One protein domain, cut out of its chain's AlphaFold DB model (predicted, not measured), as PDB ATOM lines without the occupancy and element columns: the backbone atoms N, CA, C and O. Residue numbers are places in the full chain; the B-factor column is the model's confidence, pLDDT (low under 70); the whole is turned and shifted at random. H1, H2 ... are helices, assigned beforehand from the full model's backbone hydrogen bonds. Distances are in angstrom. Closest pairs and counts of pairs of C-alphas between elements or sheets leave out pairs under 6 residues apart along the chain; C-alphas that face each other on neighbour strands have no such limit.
ATOM      1  N   ASP A 564     100.330 116.344 172.626       93.38
ATOM      2  CA  ASP A 564     101.275 117.419 172.321       93.38
ATOM      3  C   ASP A 564     102.687 117.116 172.835       93.38
ATOM      4  O   ASP A 564     103.651 117.285 172.093       93.38
ATOM      5  N   LYS A 565     102.825 116.592 174.061       92.19
ATOM      6  CA  LYS A 565     104.132 116.175 174.593       92.19
ATOM      7  C   LYS A 565     104.732 115.030 173.780       92.19
ATOM      8  O   LYS A 565     105.908 115.089 173.421       92.19
ATOM      9  N   ARG A 566     103.912 114.040 173.414       91.56
ATOM     10  CA  ARG A 566     104.344 112.912 172.575       91.56
ATOM     11  C   ARG A 566     104.781 113.368 171.182       91.56
ATOM     12  O   ARG A 566     105.771 112.864 170.664       91.56
ATOM     13  N   LEU A 567     104.095 114.347 170.591       93.94
ATOM     14  CA  LEU A 567     104.473 114.936 169.305       93.94
ATOM     15  C   LEU A 567     105.782 115.732 169.397       93.94
ATOM     16  O   LEU A 567     106.618 115.589 168.505       93.94
ATOM     17  N   ILE A 568     106.005 116.510 170.467       92.44
ATOM     18  CA  ILE A 568     107.301 117.177 170.713       92.44
ATOM     19  C   ILE A 568     108.410 116.138 170.751       92.44
ATOM     20  O   ILE A 568     109.403 116.278 170.041       92.44
ATOM     21  N   HIS A 569     108.229 115.096 171.561       90.25
ATOM     22  CA  HIS A 569     109.208 114.029 171.720       90.25
ATOM     23  C   HIS A 569     109.503 113.334 170.384       90.25
ATOM     24  O   HIS A 569     110.653 113.314 169.946       90.25
ATOM     25  N   PHE A 570     108.459 112.878 169.685       91.12
ATOM     26  CA  PHE A 570     108.558 112.206 168.389       91.12
ATOM     27  C   PHE A 570     109.313 113.042 167.347       91.12
ATOM     28  O   PHE A 570     110.280 112.565 166.750       91.12
ATOM     29  N   PHE A 571     108.912 114.300 167.135       91.38
ATOM     30  CA  PHE A 571     109.562 115.153 166.140       91.38
ATOM     31  C   PHE A 571     110.962 115.594 166.568       91.38
ATOM     32  O   PHE A 571     111.840 115.694 165.712       91.38
ATOM     33  N   ASN A 572     111.206 115.841 167.858       89.88
ATOM     34  CA  ASN A 572     112.538 116.200 168.337       89.88
ATOM     35  C   ASN A 572     113.523 115.050 168.110       89.88
ATOM     36  O   ASN A 572     114.580 115.264 167.521       89.88
ATOM     37  N   ALA A 573     113.156 113.830 168.506       87.50
ATOM     38  CA  ALA A 573     113.998 112.658 168.318       87.50
ATOM     39  C   ALA A 573     114.247 112.368 166.824       87.50
ATOM     40  O   ALA A 573     115.390 112.159 166.414       87.50
ATOM     41  N   LEU A 574     113.209 112.478 165.986       87.62
ATOM     42  CA  LEU A 574     113.340 112.345 164.534       87.62
ATOM     43  C   LEU A 574     114.303 113.385 163.938       87.62
ATOM     44  O   LEU A 574     115.184 113.049 163.146       87.62
ATOM     45  N   LEU A 575     114.170 114.656 164.320       87.94
ATOM     46  CA  LEU A 575     115.035 115.727 163.818       87.94
ATOM     47  C   LEU A 575     116.474 115.604 164.323       87.94
ATOM     48  O   LEU A 575     117.398 115.917 163.571       87.94
ATOM     49  N   MET A 576     116.686 115.118 165.550       86.62
ATOM     50  CA  MET A 576     118.023 114.805 166.067       86.62
ATOM     51  C   MET A 576     118.721 113.764 165.193       86.62
ATOM     52  O   MET A 576     119.888 113.946 164.833       86.62
ATOM     53  N   GLN A 577     117.992 112.717 164.799       82.88
ATOM     54  CA  GLN A 577     118.499 111.668 163.922       82.88
ATOM     55  C   GLN A 577     118.790 112.196 162.509       82.88
ATOM     56  O   GLN A 577     119.849 111.905 161.954       82.88
ATOM     57  N   LEU A 578     117.882 112.986 161.925       84.06
ATOM     58  CA  LEU A 578     118.018 113.494 160.553       84.06
ATOM     59  C   LEU A 578     119.127 114.537 160.401       84.06
ATOM     60  O   LEU A 578     119.825 114.548 159.386       84.06
ATOM     61  N   ASN A 579     119.279 115.408 161.397       85.00
ATOM     62  CA  ASN A 579     120.201 116.540 161.337       85.00
ATOM     63  C   ASN A 579     121.543 116.260 162.021       85.00
ATOM     64  O   ASN A 579     122.443 117.095 161.936       85.00
ATOM     65  N   HIS A 580     121.685 115.115 162.702       83.50
ATOM     66  CA  HIS A 580     122.852 114.776 163.525       83.50
ATOM     67  C   HIS A 580     123.221 115.898 164.511       83.50
ATOM     68  O   HIS A 580     124.391 116.254 164.684       83.50
ATOM     69  N   ALA A 581     122.202 116.482 165.146       83.06
ATOM     70  CA  ALA A 581     122.345 117.624 166.039       83.06
ATOM     71  C   ALA A 581     121.449 117.472 167.276       83.06
ATOM     72  O   ALA A 581     120.246 117.264 167.157       83.06
ATOM     73  N   GLU A 582     122.040 117.590 168.464       81.12
ATOM     74  CA  GLU A 582     121.351 117.425 169.749       81.12
ATOM     75  C   GLU A 582     120.424 118.616 170.051       81.12
ATOM     76  O   GLU A 582     120.876 119.760 170.055       81.12
ATOM     77  N   ASN A 583     119.146 118.347 170.350       70.62
ATOM     78  CA  ASN A 583     118.165 119.289 170.925       70.62
ATOM     79  C   ASN A 583     117.947 120.636 170.197       70.62
ATOM     80  O   ASN A 583     117.356 121.556 170.766       70.62
ATOM     81  N   ASN A 584     118.366 120.773 168.937       69.25
ATOM     82  CA  ASN A 584     118.258 122.040 168.202       69.25
ATOM     83  C   ASN A 584     116.814 122.433 167.837       69.25
ATOM     84  O   ASN A 584     116.567 123.595 167.518       69.25
ATOM     85  N   SER A 585     115.865 121.494 167.883       79.69
ATOM     86  CA  SER A 585     114.499 121.698 167.386       79.69
ATOM     87  C   SER A 585     113.450 121.904 168.480       79.69
ATOM     88  O   SER A 585     112.336 122.313 168.158       79.69
ATOM     89  N   LEU A 586     113.796 121.696 169.759       83.94
ATOM     90  CA  LEU A 586     112.855 121.809 170.883       83.94
ATOM     91  C   LEU A 586     112.179 123.178 170.943       83.94
ATOM     92  O   LEU A 586     110.958 123.260 170.989       83.94
ATOM     93  N   LYS A 587     112.960 124.259 170.846       86.88
ATOM     94  CA  LYS A 587     112.417 125.621 170.915       86.88
ATOM     95  C   LYS A 587     111.399 125.896 169.802       86.88
ATOM     96  O   LYS A 587     110.362 126.499 170.050       86.88
ATOM     97  N   THR A 588     111.688 125.455 168.579       89.75
ATOM     98  CA  THR A 588     110.780 125.633 167.439       89.75
ATOM     99  C   THR A 588     109.518 124.788 167.594       89.75
ATOM    100  O   THR A 588     108.427 125.270 167.306       89.75
ATOM    101  N   LEU A 589     109.638 123.552 168.085       92.50
ATOM    102  CA  LEU A 589     108.491 122.691 168.389       92.50
ATOM    103  C   LEU A 589     107.595 123.304 169.475       92.50
ATOM    104  O   LEU A 589     106.375 123.347 169.306       92.50
ATOM    105  N   ASP A 590     108.198 123.852 170.532       92.06
ATOM    106  CA  ASP A 590     107.484 124.567 171.592       92.06
ATOM    107  C   ASP A 590     106.743 125.795 171.041       92.06
ATOM    108  O   ASP A 590     105.589 126.034 171.397       92.06
ATOM    109  N   GLU A 591     107.366 126.573 170.151       93.44
ATOM    110  CA  GLU A 591     106.728 127.724 169.495       93.44
ATOM    111  C   GLU A 591     105.534 127.302 168.619       93.44
ATOM    112  O   GLU A 591     104.492 127.961 168.647       93.44
ATOM    113  N   ILE A 592     105.647 126.190 167.881       95.00
ATOM    114  CA  ILE A 592     104.559 125.654 167.046       95.00
ATOM    115  C   ILE A 592     103.362 125.254 167.911       95.00
ATOM    116  O   ILE A 592     102.240 125.686 167.644       95.00
ATOM    117  N   ILE A 593     103.588 124.464 168.960       94.56
ATOM    118  CA  ILE A 593     102.510 123.898 169.785       94.56
ATOM    119  C   ILE A 593     101.835 124.958 170.659       94.56
ATOM    120  O   ILE A 593     100.638 124.874 170.936       94.56
ATOM    121  N   ASN A 594     102.566 126.005 171.047       94.31
ATOM    122  CA  ASN A 594     101.993 127.125 171.788       94.31
ATOM    123  C   ASN A 594     101.292 128.167 170.901       94.31
ATOM    124  O   ASN A 594     100.698 129.106 171.443       94.31
ATOM    125  N   SER A 595     101.324 128.016 169.572       95.94
ATOM    126  CA  SER A 595     100.612 128.908 168.655       95.94
ATOM    127  C   SER A 595      99.092 128.750 168.767       95.94
ATOM    128  O   SER A 595      98.569 127.654 168.974       95.94
ATOM    129  N   GLU A 596      98.357 129.851 168.601       95.38
ATOM    130  CA  GLU A 596      96.886 129.827 168.628       95.38
ATOM    131  C   GLU A 596      96.310 128.951 167.506       95.38
ATOM    132  O   GLU A 596      95.323 128.250 167.704       95.38
ATOM    133  N   GLU A 597      96.981 128.929 166.353       95.56
ATOM    134  CA  GLU A 597      96.628 128.101 165.194       95.56
ATOM    135  C   GLU A 597      96.676 126.605 165.513       95.56
ATOM    136  O   GLU A 597      95.843 125.852 165.017       95.56
ATOM    137  N   TYR A 598      97.638 126.171 166.332       96.38
ATOM    138  CA  TYR A 598      97.776 124.777 166.735       96.38
ATOM    139  C   TYR A 598      96.778 124.390 167.832       96.38
ATOM    140  O   TYR A 598      96.170 123.323 167.766       96.38
ATOM    141  N   LYS A 599      96.571 125.259 168.833       93.81
ATOM    142  CA  LYS A 599      95.699 124.974 169.990       93.81
ATOM    143  C   LYS A 599      94.238 124.719 169.619       93.81
ATOM    144  O   LYS A 599      93.548 124.023 170.358       93.81
ATOM    145  N   ILE A 600      93.765 125.282 168.505       93.38
ATOM    146  CA  ILE A 600      92.395 125.066 168.014       93.38
ATOM    147  C   ILE A 600      92.225 123.753 167.236       93.38
ATOM    148  O   ILE A 600      91.097 123.403 166.886       93.38
ATOM    149  N   LEU A 601      93.314 123.044 166.920       93.50
ATOM    150  CA  LEU A 601      93.250 121.794 166.166       93.50
ATOM    151  C   LEU A 601      92.780 120.637 167.060       93.50
ATOM    152  O   LEU A 601      93.250 120.515 168.196       93.50
ATOM    153  N   PRO A 602      91.916 119.744 166.544       90.31
ATOM    154  CA  PRO A 602      91.505 118.552 167.273       90.31
ATOM    155  C   PRO A 602      92.681 117.589 167.471       90.31
ATOM    156  O   PRO A 602      93.600 117.519 166.653       90.31
ATOM    157  N   ASN A 603      92.622 116.799 168.545       88.44
ATOM    158  CA  ASN A 603      93.617 115.754 168.815       88.44
ATOM    159  C   ASN A 603      93.412 114.492 167.962       88.44
ATOM    160  O   ASN A 603      94.281 113.627 167.918       88.44
ATOM    161  N   TYR A 604      92.257 114.343 167.315       87.19
ATOM    162  CA  TYR A 604      91.948 113.178 166.497       87.19
ATOM    163  C   TYR A 604      91.304 113.582 165.158       87.19
ATOM    164  O   TYR A 604      90.413 114.433 165.162       87.19
ATOM    165  N   PRO A 605      91.686 112.943 164.032       90.31
ATOM    166  CA  PRO A 605      92.826 112.028 163.882       90.31
ATOM    167  C   PRO A 605      94.176 112.728 164.111       90.31
ATOM    168  O   PRO A 605      94.307 113.934 163.891       90.31
ATOM    169  N   SER A 606      95.180 111.959 164.546       91.94
ATOM    170  CA  SER A 606      96.531 112.457 164.865       91.94
ATOM    171  C   SER A 606      97.187 113.184 163.679       91.94
ATOM    172  O   SER A 606      97.899 114.176 163.859       91.94
ATOM    173  N   GLU A 607      96.846 112.752 162.460       95.25
ATOM    174  CA  GLU A 607      97.270 113.325 161.183       95.25
ATOM    175  C   GLU A 607      97.087 114.848 161.102       95.25
ATOM    176  O   GLU A 607      97.929 115.527 160.523       95.25
ATOM    177  N   ILE A 608      96.036 115.415 161.713       94.75
ATOM    178  CA  ILE A 608      95.752 116.859 161.637       94.75
ATOM    179  C   ILE A 608      96.878 117.672 162.285       94.75
ATOM    180  O   ILE A 608      97.415 118.606 161.679       94.75
ATOM    181  N   LYS A 609      97.259 117.310 163.514       95.81
ATOM    182  CA  LYS A 609      98.337 117.986 164.246       95.81
ATOM    183  C   LYS A 609      99.704 117.660 163.651       95.81
ATOM    184  O   LYS A 609     100.535 118.559 163.520       95.81
ATOM    185  N   ILE A 610      99.913 116.421 163.202       96.50
ATOM    186  CA  ILE A 610     101.146 116.002 162.517       96.50
ATOM    187  C   ILE A 610     101.357 116.804 161.226       96.50
ATOM    188  O   ILE A 610     102.448 117.327 161.013       96.50
ATOM    189  N   ALA A 611     100.323 116.976 160.399       96.62
ATOM    190  CA  ALA A 611     100.388 117.769 159.174       96.62
ATOM    191  C   ALA A 611     100.715 119.243 159.459       96.62
ATOM    192  O   ALA A 611     101.504 119.855 158.736       96.62
ATOM    193  N   HIS A 612     100.146 119.818 160.525       96.75
ATOM    194  CA  HIS A 612     100.466 121.185 160.936       96.75
ATOM    195  C   HIS A 612     101.946 121.324 161.321       96.75
ATOM    196  O   HIS A 612     102.629 122.212 160.805       96.75
ATOM    197  N   ILE A 613     102.450 120.435 162.185       95.75
ATOM    198  CA  ILE A 613     103.854 120.439 162.617       95.75
ATOM    199  C   ILE A 613     104.783 120.236 161.411       95.75
ATOM    200  O   ILE A 613     105.715 121.014 161.220       95.75
ATOM    201  N   TYR A 614     104.482 119.260 160.549       94.88
ATOM    202  CA  TYR A 614     105.226 118.982 159.318       94.88
ATOM    203  C   TYR A 614     105.364 120.229 158.431       94.88
ATOM    204  O   TYR A 614     106.470 120.586 158.030       94.88
ATOM    205  N   ASN A 615     104.264 120.948 158.186       93.50
ATOM    206  CA  ASN A 615     104.274 122.153 157.354       93.50
ATOM    207  C   ASN A 615     105.089 123.298 157.974       93.50
ATOM    208  O   ASN A 615     105.756 124.039 157.251       93.50
ATOM    209  N   LYS A 616     105.050 123.453 159.302       93.31
ATOM    210  CA  LYS A 616     105.821 124.485 160.017       93.31
ATOM    211  C   LYS A 616     107.315 124.158 160.094       93.31
ATOM    212  O   LYS A 616     108.123 125.070 160.239       93.31
ATOM    213  N   LEU A 617     107.680 122.881 159.980       90.56
ATOM    214  CA  LEU A 617     109.063 122.401 160.011       90.56
ATOM    215  C   LEU A 617     109.662 122.149 158.621       90.56
ATOM    216  O   LEU A 617     110.780 121.633 158.534       90.56
ATOM    217  N   ALA A 618     108.966 122.525 157.547       80.56
ATOM    218  CA  ALA A 618     109.490 122.422 156.191       80.56
ATOM    219  C   ALA A 618     110.848 123.149 156.058       80.56
ATOM    220  O   ALA A 618     111.039 124.262 156.543       80.56
ATOM    221  N   GLY A 619     111.801 122.498 155.398       77.94
ATOM    222  CA  GLY A 619     113.206 122.871 155.254       77.94
ATOM    223  C   GLY A 619     114.179 122.132 156.187       77.94
ATOM    224  O   GLY A 619     115.387 122.287 156.012       77.94
ATOM    225  N   ASN A 620     113.703 121.331 157.150       80.19
ATOM    226  CA  ASN A 620     114.546 120.658 158.159       80.19
ATOM    227  C   ASN A 620     114.849 119.177 157.850       80.19
ATOM    228  O   ASN A 620     115.206 118.420 158.752       80.19
ATOM    229  N   GLY A 621     114.678 118.742 156.596       80.25
ATOM    230  CA  GLY A 621     114.972 117.375 156.152       80.25
ATOM    231  C   GLY A 621     113.808 116.390 156.290       80.25
ATOM    232  O   GLY A 621     113.956 115.223 155.910       80.25
ATOM    233  N   LEU A 622     112.653 116.845 156.793       86.25
ATOM    234  CA  LEU A 622     111.428 116.049 156.936       86.25
ATOM    235  C   LEU A 622     110.772 115.713 155.594       86.25
ATOM    236  O   LEU A 622     110.000 114.763 155.523       86.25
ATOM    237  N   GLU A 623     111.113 116.429 154.520       85.88
ATOM    238  CA  GLU A 623     110.491 116.315 153.188       85.88
ATOM    239  C   GLU A 623     110.700 114.937 152.544       85.88
ATOM    240  O   GLU A 623     110.081 114.607 151.534       85.88
ATOM    241  N   LYS A 624     111.594 114.127 153.120       85.81
ATOM    242  CA  LYS A 624     111.832 112.734 152.734       85.81
ATOM    243  C   LYS A 624     110.685 111.799 153.129       85.81
ATOM    244  O   LYS A 624     110.648 110.678 152.626       85.81
ATOM    245  N   TYR A 625     109.789 112.236 154.013       89.81
ATOM    246  CA  TYR A 625     108.685 111.437 154.538       89.81
ATOM    247  C   TYR A 625     107.345 112.081 154.205       89.81
ATOM    248  O   TYR A 625     107.190 113.299 154.278       89.81
ATOM    249  N   SER A 626     106.354 111.256 153.870       92.31
ATOM    250  CA  SER A 626     104.975 111.727 153.772       92.31
ATOM    251  C   SER A 626     104.361 111.900 155.163       92.31
ATOM    252  O   SER A 626     104.744 111.222 156.118       92.31
ATOM    253  N   VAL A 627     103.348 112.765 155.267       94.31
ATOM    254  CA  VAL A 627     102.536 112.893 156.488       94.31
ATOM    255  C   VAL A 627     101.957 111.535 156.893       94.31
ATOM    256  O   VAL A 627     102.028 111.179 158.058       94.31
ATOM    257  N   GLU A 628     101.488 110.729 155.937       93.88
ATOM    258  CA  GLU A 628     100.983 109.371 156.187       93.88
ATOM    259  C   GLU A 628     102.029 108.462 156.860       93.88
ATOM    260  O   GLU A 628     101.716 107.761 157.820       93.88
ATOM    261  N   GLN A 629     103.288 108.496 156.406       90.94
ATOM    262  CA  GLN A 629     104.372 107.716 157.015       90.94
ATOM    263  C   GLN A 629     104.681 108.175 158.442       90.94
ATOM    264  O   GLN A 629     104.929 107.340 159.313       90.94
ATOM    265  N   LEU A 630     104.665 109.488 158.683       92.25
ATOM    266  CA  LEU A 630     104.888 110.061 160.011       92.25
ATOM    267  C   LEU A 630     103.737 109.725 160.962       92.25
ATOM    268  O   LEU A 630     103.992 109.293 162.082       92.25
ATOM    269  N   THR A 631     102.493 109.847 160.497       93.31
ATOM    270  CA  THR A 631     101.285 109.460 161.235       93.31
ATOM    271  C   THR A 631     101.330 107.991 161.620       93.31
ATOM    272  O   THR A 631     101.208 107.671 162.798       93.31
ATOM    273  N   LYS A 632     101.603 107.100 160.660       89.00
ATOM    274  CA  LYS A 632     101.697 105.664 160.931       89.00
ATOM    275  C   LYS A 632     102.776 105.348 161.969       89.00
ATOM    276  O   LYS A 632     102.521 104.597 162.898       89.00
ATOM    277  N   SER A 633     103.958 105.948 161.834       87.25
ATOM    278  CA  SER A 633     105.077 105.750 162.767       87.25
ATOM    279  C   SER A 633     104.775 106.271 164.173       87.25
ATOM    280  O   SER A 633     105.119 105.629 165.165       87.25
ATOM    281  N   TYR A 634     104.121 107.431 164.270       90.38
ATOM    282  CA  TYR A 634     103.666 107.981 165.541       90.38
ATOM    283  C   TYR A 634     102.634 107.055 166.197       90.38
ATOM    284  O   TYR A 634     102.736 106.753 167.383       90.38
ATOM    285  N   GLU A 635     101.660 106.564 165.433       89.12
ATOM    286  CA  GLU A 635     100.621 105.674 165.948       89.12
ATOM    287  C   GLU A 635     101.180 104.311 166.367       89.12
ATOM    288  O   GLU A 635     100.856 103.845 167.452       89.12
ATOM    289  N   GLU A 636     102.095 103.715 165.599       85.06
ATOM    290  CA  GLU A 636     102.782 102.473 165.988       85.06
ATOM    291  C   GLU A 636     103.478 102.588 167.356       85.06
ATOM    292  O   GLU A 636     103.514 101.619 168.113       85.06
ATOM    293  N   GLN A 637     104.001 103.773 167.688       83.56
ATOM    294  CA  GLN A 637     104.746 104.021 168.923       83.56
ATOM    295  C   GLN A 637     103.902 104.497 170.105       83.56
ATOM    296  O   GLN A 637     104.287 104.266 171.249       83.56
ATOM    297  N   PHE A 638     102.818 105.231 169.845       87.06
ATOM    298  CA  PHE A 638     102.105 105.995 170.871       87.06
ATOM    299  C   PHE A 638     100.590 105.762 170.888       87.06
ATOM    300  O   PHE A 638      99.907 106.374 171.717       87.06
ATOM    301  N   ALA A 639     100.024 104.944 169.996       82.50
ATOM    302  CA  ALA A 639      98.587 104.670 169.975       82.50
ATOM    303  C   ALA A 639      98.190 103.632 171.035       82.50
ATOM    304  O   ALA A 639      97.865 102.493 170.715       82.50
TER     305      ALA A 639
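AT A GLANCE: This is residues 564 to 639 of the 784 residues of an uncharacterized protein of Legionella sainthelensi (UniProt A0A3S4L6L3). Two helices, H1 and H4, make the middle of a small helical body; H2 folds back from H1 as a hairpin and covers one side of that middle, while H5 covers the other side, packing mostly on H4. The helices cross at steep angles, and the short H3 sits at one end, beyond H2 along the chain. The printed part has 76 residues, with five named helices in the order H1, H2, H3, H4, H5 and no named strand: the class is all helix. The whole is compact, with a radius of gyration of the C-alphas of 11.5 A, and rounded, with spans of 32 by 26 by 19 A.

IN THESE COORDINATES: Find C-alpha 564 at (101.275, 117.419, 172.321); from there H1, the longest helix, runs through residues 564 to 579 over 21.9 A to C-alpha 579 at (120.201, 116.540, 161.337). Look next at residues 586 to 593 for H2, which is 10.6 A long, and at residues 596 to 599 for H3, 5.2 A. H4 is residues 606 to 616 and H5 is residues 627 to 638, each 16.0 A from first to last C-alpha; H5 ends with C-alpha 638 at (102.105, 105.995, 170.871).

HOW THE PARTS SIT: Begin at H1, which touches H2: their closest C-alphas, those of Ile 568 and Leu 589, are 6.1 A apart. These two form a helical hairpin, running opposite ways at a steep tilt of 43 degrees. H1 and H4 are close but not clearly touching, the closest C-alphas being those of Leu 567 and Ile 610 at 7.6 A; they run the same way at a steep tilt of 48 degrees. H4 touches H5, closest at the C-alphas of Glu 607 and Thr 631, 5.6 A apart, opposite ways at a steep tilt of 56 degrees. H5 also only just touches H1, with 3 pairs of C-alphas within 8 A; H1 touches H5 with residues 566 to 570 alone, H5 touches H1 with residues 634 to 638 alone, and the closest C-alphas are those of Phe 570 and Tyr 634 at 7.1 A. H2 and H4 only just touch, again with 3 such pairs, closest at the C-alphas of Ile 592 and Ile 613, 6.9 A. H3 is close to H4 but not clearly touching, with the C-alphas of Tyr 598 and Lys 609 closest at 7.3 A. H2 and H5 are apart. In H1, H2, H4 and H5 every O i to N i+4 pair is within hydrogen-bond range; H3 is too short for such a pair.

THE WHOLE: Look for the two C-alphas farthest apart at His 580 and Ile 600, 32.5 A from each other. The printed part has no cut; the link from H2 to H3 is tight, and those from H1 to H2, H3 to H4 and H4 to H5 are short. The mean pLDDT of the printed part is 89.4, and residue 584 is the one printed residue under 70.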